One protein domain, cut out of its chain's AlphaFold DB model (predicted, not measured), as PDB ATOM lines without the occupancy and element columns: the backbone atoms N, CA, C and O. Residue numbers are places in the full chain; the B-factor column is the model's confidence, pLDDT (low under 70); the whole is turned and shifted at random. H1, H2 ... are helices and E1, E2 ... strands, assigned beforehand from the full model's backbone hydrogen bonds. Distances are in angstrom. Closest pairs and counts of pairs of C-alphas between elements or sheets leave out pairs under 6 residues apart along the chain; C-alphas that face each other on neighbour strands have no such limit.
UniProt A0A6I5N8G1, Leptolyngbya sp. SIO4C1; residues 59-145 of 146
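AT A GLANCE: This is residues 59 to 145 of the 146 residues of a protein of Leptolyngbya sp. SIO4C1 (UniProt A0A6I5N8G1). A small two-stranded sheet, E1 beside E2, stands between helices, with H3 over one face and the short H2 over the other, while H1 touches H2 and lies off the sheet's E1 edge, near E1 and apart from E2. The long helix H4 passes across the end of this body where E1 begins, makes a corner with H3 at its first end, and at its other end turns into H5, an arm whose residues 139 to 143 stick out together with 144 and 145. The printed part has 87 residues, with five named helices and two named strands in the order H1, E1, H2, E2, H3, H4, H5; the sheet's order is E1, E2, parallel, and the class is mostly helix. It is only just compact, close to loose, with a radius of gyration of the C-alphas of 14.3 A, and its elongated outline spans 47 by 27 by 18 A.

IN THESE COORDINATES: H1 is residues 62 to 69, with C-alpha 62 at (448.767, 321.706, 335.076), and is 10.5 A long from first to last C-alpha. E1, residues 73 to 77, measures 14.0 A. H2, residues 82 to 86, measures 6.1 A, and E2, residues 91 to 93, measures 6.9 A. H3, residues 98 to 110, is 18.3 A long. H4, residues 112 to 129, is the longest helix at 25.6 A, with C-alpha 112 at (427.995, 333.342, 342.844). H5, residues 132 to 143, is 16.4 A long and ends with C-alpha 143 at (470.010, 327.050, 345.893).

HOW THE PARTS SIT: E1 and E2 are parallel neighbours, their directions 20 degrees apart; N 76 and O 91 are within hydrogen-bond range at 3.0 A, as are N 93 and O 76 at 3.0 A. E1, H2 and E2 form a strand-helix-strand unit, two parallel neighbour strands with a helix between them along the chain, and its crossover is right-handed. The closest C-alphas of E2 and H3, those of Phe 93 and Leu 101, are 5.9 A apart. Those of E1 and H4, of Ala 73 and Ala 119, are 4.0 A apart. H1 and H2 touch, with the C-alphas of Leu 64 and Val 85 closest at 7.2 A. H4, with residues 119 to 127 alone, touches H1, closest at the C-alphas of Met 68 and Gly 122, 4.6 A; they run opposite ways at a steep tilt of 67 degrees, only just short of about perpendicular. H3 and H4 touch only at the corner, and only just, with 3 pairs of C-alphas within 8 A; the closest are those of Leu 108 and His 115, 5.2 A, and the lines are about perpendicular at 76 degrees. H4 and H5 also touch only at the corner, and only just, with 3 such pairs, the closest being the C-alphas of Ala 128 and Ala 134 at 6.0 A; they run the same way at a steep tilt of 50 degrees. H3 and H5 are apart. In H1, H2, H3, H4 and H5 every O i to N i+4 pair is within hydrogen-bond range.

THE WHOLE: The two C-alphas farthest apart, those of Asp 99 and Arg 144, are 47.6 A from each other. The printed part has no cut, and its six links between named elements are tight. The mean pLDDT of the printed part is 91.3, and no printed residue is under 70.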
ATOM      1  N   GLN A  59     449.639 313.714 338.633       76.31
ATOM      2  CA  GLN A  59     450.952 314.019 339.227       76.31
ATOM      3  C   GLN A  59     451.321 315.501 339.188       76.31
ATOM      4  O   GLN A  59     452.330 315.878 339.775       76.31
ATOM      5  N   PHE A  60     450.577 316.340 338.464       76.19
ATOM      6  CA  PHE A  60     450.993 317.727 338.250       76.19
ATOM      7  C   PHE A  60     449.850 318.734 338.340       76.19
ATOM      8  O   PHE A  60     450.055 319.840 338.832       76.19
ATOM      9  N   GLY A  61     448.663 318.399 337.828       79.50
ATOM     10  CA  GLY A  61     447.515 319.304 337.848       79.50
ATOM     11  C   GLY A  61     447.708 320.582 337.019       79.50
ATOM     12  O   GLY A  61     447.117 321.612 337.337       79.50
ATOM     13  N   HIS A  62     448.505 320.540 335.940       83.19
ATOM     14  CA  HIS A  62     448.767 321.706 335.076       83.19
ATOM     15  C   HIS A  62     447.487 322.396 334.601       83.19
ATOM     16  O   HIS A  62     447.412 323.621 334.598       83.19
ATOM     17  N   VAL A  63     446.464 321.620 334.245       82.25
ATOM     18  CA  VAL A  63     445.213 322.184 333.731       82.25
ATOM     19  C   VAL A  63     444.431 322.933 334.816       82.25
ATOM     20  O   VAL A  63     443.778 323.932 334.526       82.25
ATOM     21  N   LEU A  64     444.558 322.523 336.082       86.38
ATOM     22  CA  LEU A  64     443.982 323.253 337.215       86.38
ATOM     23  C   LEU A  64     444.673 324.610 337.368       86.38
ATOM     24  O   LEU A  64     444.005 325.628 337.512       86.38
ATOM     25  N   ILE A  65     446.004 324.639 337.258       89.38
ATOM     26  CA  ILE A  65     446.800 325.873 337.309       89.38
ATOM     27  C   ILE A  65     446.440 326.807 336.145       89.38
ATOM     28  O   ILE A  65     446.335 328.018 336.333       89.38
ATOM     29  N   GLU A  66     446.237 326.267 334.942       87.38
ATOM     30  CA  GLU A  66     445.810 327.038 333.770       87.38
ATOM     31  C   GLU A  66     444.408 327.632 333.964       87.38
ATOM     32  O   GLU A  66     444.209 328.819 333.708       87.38
ATOM     33  N   ALA A  67     443.455 326.848 334.480       86.25
ATOM     34  CA  ALA A  67     442.112 327.327 334.809       86.25
ATOM     35  C   ALA A  67     442.149 328.431 335.880       86.25
ATOM     36  O   ALA A  67     441.550 329.493 335.703       86.25
ATOM     37  N   MET A  68     442.928 328.228 336.943       91.00
ATOM     38  CA  MET A  68     443.171 329.232 337.976       91.00
ATOM     39  C   MET A  68     443.754 330.525 337.387       91.00
ATOM     40  O   MET A  68     443.251 331.613 337.656       91.00
ATOM     41  N   ALA A  69     444.768 330.428 336.520       91.31
ATOM     42  CA  ALA A  69     445.368 331.585 335.851       91.31
ATOM     43  C   ALA A  69     444.379 332.337 334.939       91.31
ATOM     44  O   ALA A  69     444.551 333.535 334.702       91.31
ATOM     45  N   CYS A  70     443.328 331.659 334.473       90.75
ATOM     46  CA  CYS A  70     442.220 332.234 333.714       90.75
ATOM     47  C   CYS A  70     441.077 332.773 334.592       90.75
ATOM     48  O   CYS A  70     440.057 333.173 334.041       90.75
ATOM     49  N   ARG A  71     441.234 332.832 335.925       93.19
ATOM     50  CA  ARG A  71     440.192 333.276 336.875       93.19
ATOM     51  C   ARG A  71     438.935 332.412 336.816       93.19
ATOM     52  O   ARG A  71     437.819 332.913 336.901       93.19
ATOM     53  N   VAL A  72     439.124 331.108 336.674       89.44
ATOM     54  CA  VAL A  72     438.033 330.140 336.676       89.44
ATOM     55  C   VAL A  72     438.049 329.383 337.998       89.44
ATOM     56  O   VAL A  72     439.091 328.869 338.401       89.44
ATOM     57  N   ALA A  73     436.900 329.310 338.676       90.06
ATOM     58  CA  ALA A  73     436.753 328.474 339.864       90.06
ATOM     59  C   ALA A  73     436.959 326.996 339.488       90.06
ATOM     60  O   ALA A  73     436.433 326.525 338.476       90.06
ATOM     61  N   VAL A  74     437.730 326.272 340.299       90.19
ATOM     62  CA  VAL A  74     438.145 324.894 340.011       90.19
ATOM     63  C   VAL A  74     437.483 323.918 340.979       90.19
ATOM     64  O   VAL A  74     437.466 324.143 342.191       90.19
ATOM     65  N   VAL A  75     436.980 322.809 340.435       91.31
ATOM     66  CA  VAL A  75     436.537 321.630 341.191       91.31
ATOM     67  C   VAL A  75     437.333 320.420 340.708       91.31
ATOM     68  O   VAL A  75     437.410 320.190 339.502       91.31
ATOM     69  N   GLY A  76     437.919 319.649 341.625       87.12
ATOM     70  CA  GLY A  76     438.710 318.457 341.299       87.12
ATOM     71  C   GLY A  76     438.512 317.319 342.300       87.12
ATOM     72  O   GLY A  76     437.986 317.536 343.388       87.12
ATOM     73  N   SER A  77     438.893 316.097 341.933       88.19
ATOM     74  CA  SER A  77     438.831 314.959 342.856       88.19
ATOM     75  C   SER A  77     439.976 314.991 343.878       88.19
ATOM     76  O   SER A  77     440.947 315.723 343.715       88.19
ATOM     77  N   ASP A  78     439.917 314.171 344.923       91.00
ATOM     78  CA  ASP A  78     441.015 313.952 345.877       91.00
ATOM     79  C   ASP A  78     442.120 313.012 345.341       91.00
ATOM     80  O   ASP A  78     442.938 312.486 346.098       91.00
ATOM     81  N   SER A  79     442.174 312.820 344.022       85.88
ATOM     82  CA  SER A  79     443.138 311.949 343.355       85.88
ATOM     83  C   SER A  79     444.504 312.619 343.198       85.88
ATOM     84  O   SER A  79     444.624 313.716 342.651       85.88
ATOM     85  N   GLY A  80     445.559 311.930 343.636       86.44
ATOM     86  CA  GLY A  80     446.948 312.337 343.397       86.44
ATOM     87  C   GLY A  80     447.271 313.760 343.872       86.44
ATOM     88  O   GLY A  80     447.018 314.118 345.022       86.44
ATOM     89  N   GLU A  81     447.857 314.567 342.987       88.69
ATOM     90  CA  GLU A  81     448.269 315.949 343.277       88.69
ATOM     91  C   GLU A  81     447.132 316.980 343.199       88.69
ATOM     92  O   GLU A  81     447.308 318.124 343.616       88.69
ATOM     93  N   ILE A  82     445.946 316.605 342.712       88.50
ATOM     94  CA  ILE A  82     444.806 317.522 342.550       88.50
ATOM     95  C   ILE A  82     444.483 318.299 343.843       88.50
ATOM     96  O   ILE A  82     444.462 319.534 343.788       88.50
ATOM     97  N   PRO A  83     444.296 317.659 345.017       91.88
ATOM     98  CA  PRO A  83     444.024 318.389 346.257       91.88
ATOM     99  C   PRO A  83     445.182 319.299 346.697       91.88
ATOM    100  O   PRO A  83     444.935 320.339 347.306       91.88
ATOM    101  N   HIS A  84     446.432 318.970 346.359       93.75
ATOM    102  CA  HIS A  84     447.598 319.807 346.670       93.75
ATOM    103  C   HIS A  84     447.700 321.038 345.766       93.75
ATOM    104  O   HIS A  84     448.162 322.094 346.204       93.75
ATOM    105  N   VAL A  85     447.255 320.927 344.514       92.00
ATOM    106  CA  VAL A  85     447.164 322.068 343.597       92.00
ATOM    107  C   VAL A  85     446.006 322.983 343.999       92.00
ATOM    108  O   VAL A  85     446.205 324.197 344.075       92.00
ATOM    109  N   ILE A  86     444.835 322.406 344.303       93.00
ATOM    110  CA  ILE A  86     443.607 323.138 344.659       93.00
ATOM    111  C   ILE A  86     443.693 323.804 346.039       93.00
ATOM    112  O   ILE A  86     443.327 324.969 346.160       93.00
ATOM    113  N   GLN A  87     444.172 323.092 347.064       94.44
ATOM    114  CA  GLN A  87     444.155 323.532 348.468       94.44
ATOM    115  C   GLN A  87     442.813 324.179 348.867       94.44
ATOM    116  O   GLN A  87     441.763 323.555 348.747       94.44
ATOM    117  N   ASP A  88     442.847 325.422 349.340       95.75
ATOM    118  CA  ASP A  88     441.711 326.233 349.767       95.75
ATOM    119  C   ASP A  88     441.166 327.157 348.661       95.75
ATOM    120  O   ASP A  88     440.231 327.922 348.896       95.75
ATOM    121  N   THR A  89     441.714 327.085 347.442       96.69
ATOM    122  CA  THR A  89     441.353 327.978 346.329       96.69
ATOM    123  C   THR A  89     440.395 327.346 345.319       96.69
ATOM    124  O   THR A  89     440.212 327.858 344.217       96.69
ATOM    125  N   GLY A  90     439.793 326.216 345.669       94.44
ATOM    126  CA  GLY A  90     438.749 325.551 344.896       94.44
ATOM    127  C   GLY A  90     438.029 324.512 345.749       94.44
ATOM    128  O   GLY A  90     438.160 324.505 346.971       94.44
ATOM    129  N   LEU A  91     437.256 323.638 345.109       95.25
ATOM    130  CA  LEU A  91     436.533 322.568 345.799       95.25
ATOM    131  C   LEU A  91     437.115 321.202 345.440       95.25
ATOM    132  O   LEU A  91     437.441 320.938 344.283       95.25
ATOM    133  N   VAL A  92     437.190 320.320 346.435       93.94
ATOM    134  CA  VAL A  92     437.622 318.931 346.262       93.94
ATOM    135  C   VAL A  92     436.469 317.979 346.585       93.94
ATOM    136  O   VAL A  92     435.672 318.241 347.493       93.94
ATOM    137  N   PHE A  93     436.356 316.882 345.837       88.62
ATOM    138  CA  PHE A  93     435.401 315.799 346.093       88.62
ATOM    139  C   PHE A  93     436.092 314.423 346.051       88.62
ATOM    140  O   PHE A  93     437.135 314.297 345.416       88.62
ATOM    141  N   PRO A  94     435.541 313.377 346.688       89.31
ATOM    142  CA  PRO A  94     436.138 312.045 346.634       89.31
ATOM    143  C   PRO A  94     436.112 311.438 345.228       89.31
ATOM    144  O   PRO A  94     435.076 311.435 344.556       89.31
ATOM    145  N   GLU A  95     437.235 310.880 344.788       85.88
ATOM    146  CA  GLU A  95     437.351 310.186 343.509       85.88
ATOM    147  C   GLU A  95     436.292 309.078 343.361       85.88
ATOM    148  O   GLU A  95     435.990 308.328 344.289       85.88
ATOM    149  N   GLY A  96     435.692 308.984 342.171       79.94
ATOM    150  CA  GLY A  96     434.647 308.000 341.871       79.94
ATOM    151  C   GLY A  96     433.262 308.331 342.442       79.94
ATOM    152  O   GLY A  96     432.308 307.621 342.128       79.94
ATOM    153  N   GLN A  97     433.108 309.410 343.220       82.50
ATOM    154  CA  GLN A  97     431.817 309.822 343.779       82.50
ATOM    155  C   GLN A  97     431.168 310.942 342.958       82.50
ATOM    156  O   GLN A  97     431.234 312.121 343.304       82.50
ATOM    157  N   ALA A  98     430.514 310.556 341.859       83.94
ATOM    158  CA  ALA A  98     429.865 311.487 340.931       83.94
ATOM    159  C   ALA A  98     428.785 312.368 341.592       83.94
ATOM    160  O   ALA A  98     428.654 313.538 341.235       83.94
ATOM    161  N   ASP A  99     428.062 311.841 342.583       82.31
ATOM    162  CA  ASP A  99     427.054 312.611 343.323       82.31
ATOM    163  C   ASP A  99     427.694 313.777 344.091       82.31
ATOM    164  O   ASP A  99     427.200 314.902 344.050       82.31
ATOM    165  N   GLN A 100     428.868 313.553 344.692       88.31
ATOM    166  CA  GLN A 100     429.592 314.613 345.394       88.31
ATOM    167  C   GLN A 100     430.156 315.665 344.440       88.31
ATOM    168  O   GLN A 100     430.161 316.849 344.775       88.31
ATOM    169  N   LEU A 101     430.594 315.275 343.237       85.38
ATOM    170  CA  LEU A 101     430.938 316.245 342.194       85.38
ATOM    171  C   LEU A 101     429.726 317.122 341.862       85.38
ATOM    172  O   LEU A 101     429.844 318.348 341.846       85.38
ATOM    173  N   ALA A 102     428.557 316.517 341.639       82.38
ATOM    174  CA  ALA A 102     427.335 317.258 341.342       82.38
ATOM    175  C   ALA A 102     426.981 318.254 342.457       82.38
ATOM    176  O   ALA A 102     426.599 319.388 342.159       82.38
ATOM    177  N   ASP A 103     427.174 317.879 343.722       90.81
ATOM    178  CA  ASP A 103     426.959 318.769 344.863       90.81
ATOM    179  C   ASP A 103     427.920 319.966 344.867       90.81
ATOM    180  O   ASP A 103     427.481 321.098 345.075       90.81
ATOM    181  N   ARG A 104     429.212 319.763 344.564       90.12
ATOM    182  CA  ARG A 104     430.184 320.870 344.446       90.12
ATOM    183  C   ARG A 104     429.856 321.811 343.297       90.12
ATOM    184  O   ARG A 104     429.970 323.025 343.445       90.12
ATOM    185  N   LEU A 105     429.427 321.270 342.161       84.62
ATOM    186  CA  LEU A 105     429.009 322.085 341.022       84.62
ATOM    187  C   LEU A 105     427.760 322.898 341.352       84.62
ATOM    188  O   LEU A 105     427.720 324.091 341.066       84.62
ATOM    189  N   ARG A 106     426.772 322.276 342.003       89.00
ATOM    190  CA  ARG A 106     425.562 322.962 342.460       89.00
ATOM    191  C   ARG A 106     425.903 324.096 343.423       89.00
ATOM    192  O   ARG A 106     425.422 325.202 343.224       89.00
ATOM    193  N   GLN A 107     426.809 323.853 344.371       90.19
ATOM    194  CA  GLN A 107     427.287 324.866 345.310       90.19
ATOM    195  C   GLN A 107     427.832 326.115 344.593       90.19
ATOM    196  O   GLN A 107     427.505 327.229 344.984       90.19
ATOM    197  N   LEU A 108     428.620 325.954 343.523       86.00
ATOM    198  CA  LEU A 108     429.162 327.088 342.756       86.00
ATOM    199  C   LEU A 108     428.130 327.781 341.861       86.00
ATOM    200  O   LEU A 108     428.274 328.964 341.569       86.00
ATOM    201  N   ILE A 109     427.121 327.048 341.393       86.44
ATOM    202  CA  ILE A 109     426.037 327.601 340.570       86.44
ATOM    203  C   ILE A 109     425.061 328.410 341.433       86.44
ATOM    204  O   ILE A 109     424.573 329.451 340.996       86.44
ATOM    205  N   GLU A 110     424.765 327.926 342.639       92.12
ATOM    206  CA  GLU A 110     423.804 328.537 343.564       92.12
ATOM    207  C   GLU A 110     424.411 329.680 344.392       92.12
ATOM    208  O   GLU A 110     423.671 330.561 344.828       92.12
ATOM    209  N   ASP A 111     425.738 329.712 344.567       93.38
ATOM    210  CA  ASP A 111     426.463 330.763 345.291       93.38
ATOM    211  C   ASP A 111     427.499 331.478 344.388       93.38
ATOM    212  O   ASP A 111     428.678 331.100 344.346       93.38
ATOM    213  N   PRO A 112     427.090 332.549 343.675       89.06
ATOM    214  CA  PRO A 112     427.995 333.342 342.844       89.06
ATOM    215  C   PRO A 112     429.124 334.022 343.629       89.06
ATOM    216  O   PRO A 112     430.211 334.216 343.088       89.06
ATOM    217  N   GLN A 113     428.902 334.367 344.903       95.56
ATOM    218  CA  GLN A 113     429.935 335.005 345.727       95.56
ATOM    219  C   GLN A 113     431.056 334.016 346.041       95.56
ATOM    220  O   GLN A 113     432.237 334.368 345.983       95.56
ATOM    221  N   LEU A 114     430.701 332.765 346.341       94.94
ATOM    222  CA  LEU A 114     431.671 331.690 346.501       94.94
ATOM    223  C   LEU A 114     432.432 331.423 345.199       94.94
ATOM    224  O   LEU A 114     433.653 331.264 345.246       94.94
ATOM    225  N   HIS A 115     431.742 331.395 344.054       91.38
ATOM    226  CA  HIS A 115     432.389 331.226 342.748       91.38
ATOM    227  C   HIS A 115     433.448 332.305 342.502       91.38
ATOM    228  O   HIS A 115     434.613 331.964 342.289       91.38
ATOM    229  N   GLU A 116     433.085 333.585 342.621       92.31
ATOM    230  CA  GLU A 116     434.012 334.705 342.413       92.31
ATOM    231  C   GLU A 116     435.184 334.664 343.398       92.31
ATOM    232  O   GLU A 116     436.341 334.855 343.010       92.31
ATOM    233  N   LYS A 117     434.905 334.348 344.669       97.56
ATOM    234  CA  LYS A 117     435.929 334.205 345.706       97.56
ATOM    235  C   LYS A 117     436.951 333.129 345.342       97.56
ATOM    236  O   LYS A 117     438.151 333.378 345.445       97.56
ATOM    237  N   LEU A 118     436.501 331.944 344.929       95.62
ATOM    238  CA  LEU A 118     437.392 330.833 344.585       95.62
ATOM    239  C   LEU A 118     438.137 331.088 343.271       95.62
ATOM    240  O   LEU A 118     439.330 330.817 343.188       95.62
ATOM    241  N   ALA A 119     437.476 331.677 342.274       92.25
ATOM    242  CA  ALA A 119     438.109 332.102 341.028       92.25
ATOM    243  C   ALA A 119     439.253 333.102 341.272       92.25
ATOM    244  O   ALA A 119     440.344 332.961 340.711       92.25
ATOM    245  N   GLN A 120     439.022 334.094 342.134       97.56
ATOM    246  CA  GLN A 120     440.026 335.084 342.515       97.56
ATOM    247  C   GLN A 120     441.161 334.452 343.332       97.56
ATOM    248  O   GLN A 120     442.328 334.655 343.001       97.56
ATOM    249  N   ALA A 121     440.839 333.636 344.339       97.94
ATOM    250  CA  ALA A 121     441.841 332.949 345.152       97.94
ATOM    251  C   ALA A 121     442.728 332.020 344.306       97.94
ATOM    252  O   ALA A 121     443.951 332.012 344.461       97.94
ATOM    253  N   GLY A 122     442.125 331.285 343.366       96.12
ATOM    254  CA  GLY A 122     442.839 330.431 342.423       96.12
ATOM    255  C   GLY A 122     443.792 331.244 341.556       96.12
ATOM    256  O   GLY A 122     444.974 330.913 341.454       96.12
ATOM    257  N   TYR A 123     443.316 332.355 340.990       96.50
ATOM    258  CA  TYR A 123     444.155 333.262 340.211       96.50
ATOM    259  C   TYR A 123     445.353 333.789 341.004       96.50
ATOM    260  O   TYR A 123     446.489 333.712 340.527       96.50
ATOM    261  N   ASP A 124     445.127 334.284 342.221       98.12
ATOM    262  CA  ASP A 124     446.193 334.836 343.057       98.12
ATOM    263  C   ASP A 124     447.242 333.770 343.387       98.12
ATOM    264  O   ASP A 124     448.447 334.018 343.274       98.12
ATOM    265  N   ARG A 125     446.797 332.545 343.689       96.62
ATOM    266  CA  ARG A 125     447.674 331.388 343.890       96.62
ATOM    267  C   ARG A 125     448.480 331.050 342.634       96.62
ATOM    268  O   ARG A 125     449.703 330.913 342.718       96.62
ATOM    269  N   ALA A 126     447.828 330.952 341.472       95.50
ATOM    270  CA  ALA A 126     448.482 330.695 340.188       95.50
ATOM    271  C   ALA A 126     449.590 331.716 339.906       95.50
ATOM    272  O   ALA A 126     450.718 331.348 339.560       95.50
ATOM    273  N   MET A 127     449.294 333.000 340.116       96.56
ATOM    274  CA  MET A 127     450.251 334.082 339.906       96.56
ATOM    275  C   MET A 127     451.415 334.035 340.905       96.56
ATOM    276  O   MET A 127     452.574 334.231 340.515       96.56
ATOM    277  N   ALA A 128     451.121 333.741 342.173       96.38
ATOM    278  CA  ALA A 128     452.098 333.730 343.254       96.38
ATOM    279  C   ALA A 128     453.054 332.532 343.213       96.38
ATOM    280  O   ALA A 128     454.215 332.693 343.588       96.38
ATOM    281  N   GLN A 129     452.595 331.357 342.770       95.06
ATOM    282  CA  GLN A 129     453.349 330.105 342.918       95.06
ATOM    283  C   GLN A 129     453.752 329.454 341.594       95.06
ATOM    284  O   GLN A 129     454.835 328.881 341.504       95.06
ATOM    285  N   TYR A 130     452.937 329.578 340.545       93.19
ATOM    286  CA  TYR A 130     453.074 328.742 339.347       93.19
ATOM    287  C   TYR A 130     453.529 329.501 338.094       93.19
ATOM    288  O   TYR A 130     453.673 328.928 337.014       93.19
ATOM    289  N   THR A 131     453.822 330.796 338.214       93.88
ATOM    290  CA  THR A 131     454.464 331.542 337.127       93.88
ATOM    291  C   THR A 131     455.941 331.178 337.010       93.88
ATOM    292  O   THR A 131     456.612 330.909 338.004       93.88
ATOM    293  N   ASN A 132     456.508 331.285 335.802       94.56
ATOM    294  CA  ASN A 132     457.952 331.095 335.593       94.56
ATOM    295  C   ASN A 132     458.796 331.948 336.561       94.56
ATOM    296  O   ASN A 132     459.845 331.512 337.021       94.56
ATOM    297  N   ARG A 133     458.338 333.167 336.874       96.25
ATOM    298  CA  ARG A 133     459.016 334.069 337.811       96.25
ATOM    299  C   ARG A 133     458.928 333.561 339.251       96.25
ATOM    300  O   ARG A 133     459.933 333.626 339.951       96.25
ATOM    301  N   ALA A 134     457.761 333.092 339.689       95.06
ATOM    302  CA  ALA A 134     457.582 332.506 341.016       95.06
ATOM    303  C   ALA A 134     458.461 331.262 341.196       95.06
ATOM    304  O   ALA A 134     459.257 331.206 342.132       95.06
ATOM    305  N   LEU A 135     458.408 330.339 340.233       95.38
ATOM    306  CA  LEU A 135     459.208 329.114 340.236       95.38
ATOM    307  C   LEU A 135     460.712 329.413 340.238       95.38
ATOM    308  O   LEU A 135     461.446 328.876 341.064       95.38
ATOM    309  N   ALA A 136     461.179 330.324 339.376       97.75
ATOM    310  CA  ALA A 136     462.588 330.715 339.336       97.75
ATOM    311  C   ALA A 136     463.060 331.338 340.661       97.75
ATOM    312  O   ALA A 136     464.172 331.063 341.109       97.75
ATOM    313  N   LYS A 137     462.219 332.155 341.309       97.75
ATOM    314  CA  LYS A 137     462.522 332.728 342.629       97.75
ATOM    315  C   LYS A 137     462.614 331.653 343.710       97.75
ATOM    316  O   LYS A 137     463.564 331.690 344.486       97.75
ATOM    317  N   ALA A 138     461.656 330.729 343.760       96.19
ATOM    318  CA  ALA A 138     461.640 329.647 344.742       96.19
ATOM    319  C   ALA A 138     462.865 328.733 344.585       96.19
ATOM    320  O   ALA A 138     463.560 328.455 345.560       96.19
ATOM    321  N   LEU A 139     463.193 328.358 343.345       97.25
ATOM    322  CA  LEU A 139     464.370 327.550 343.038       97.25
ATOM    323  C   LEU A 139     465.678 328.261 343.420       97.25
ATOM    324  O   LEU A 139     466.547 327.665 344.049       97.25
ATOM    325  N   LEU A 140     465.814 329.548 343.084       98.00
ATOM    326  CA  LEU A 140     466.986 330.336 343.472       98.00
ATOM    327  C   LEU A 140     467.111 330.468 344.996       98.00
ATOM    328  O   LEU A 140     468.222 330.433 345.517       98.00
ATOM    329  N   ALA A 141     465.994 330.641 345.706       97.88
ATOM    330  CA  ALA A 141     465.992 330.702 347.163       97.88
ATOM    331  C   ALA A 141     466.517 329.395 347.768       97.88
ATOM    332  O   ALA A 141     467.385 329.452 348.632       97.88
ATOM    333  N   PHE A 142     466.074 328.243 347.258       97.88
ATOM    334  CA  PHE A 142     466.592 326.938 347.664       97.88
ATOM    335  C   PHE A 142     468.096 326.797 347.395       97.88
ATOM    336  O   PHE A 142     468.847 326.449 348.301       97.88
ATOM    337  N   TYR A 143     468.577 327.150 346.198       97.94
ATOM    338  CA  TYR A 143     470.010 327.050 345.893       97.94
ATOM    339  C   TYR A 143     470.899 327.954 346.747       97.94
ATOM    340  O   TYR A 143     472.069 327.647 346.917       97.94
ATOM    341  N   ARG A 144     470.366 329.042 347.309       97.38
ATOM    342  CA  ARG A 144     471.102 329.884 348.264       97.38
ATOM    343  C   ARG A 144     471.229 329.268 349.660       97.38
ATOM    344  O   ARG A 144     471.956 329.821 350.475       97.38
ATOM    345  N   THR A 145     470.488 328.198 349.949       96.88
ATOM    346  CA  THR A 145     470.587 327.457 351.218       96.88
ATOM    347  C   THR A 145     471.561 326.283 351.166       96.88
ATOM    348  O   THR A 145     471.857 325.718 352.217       96.88
TER     349      THR A 145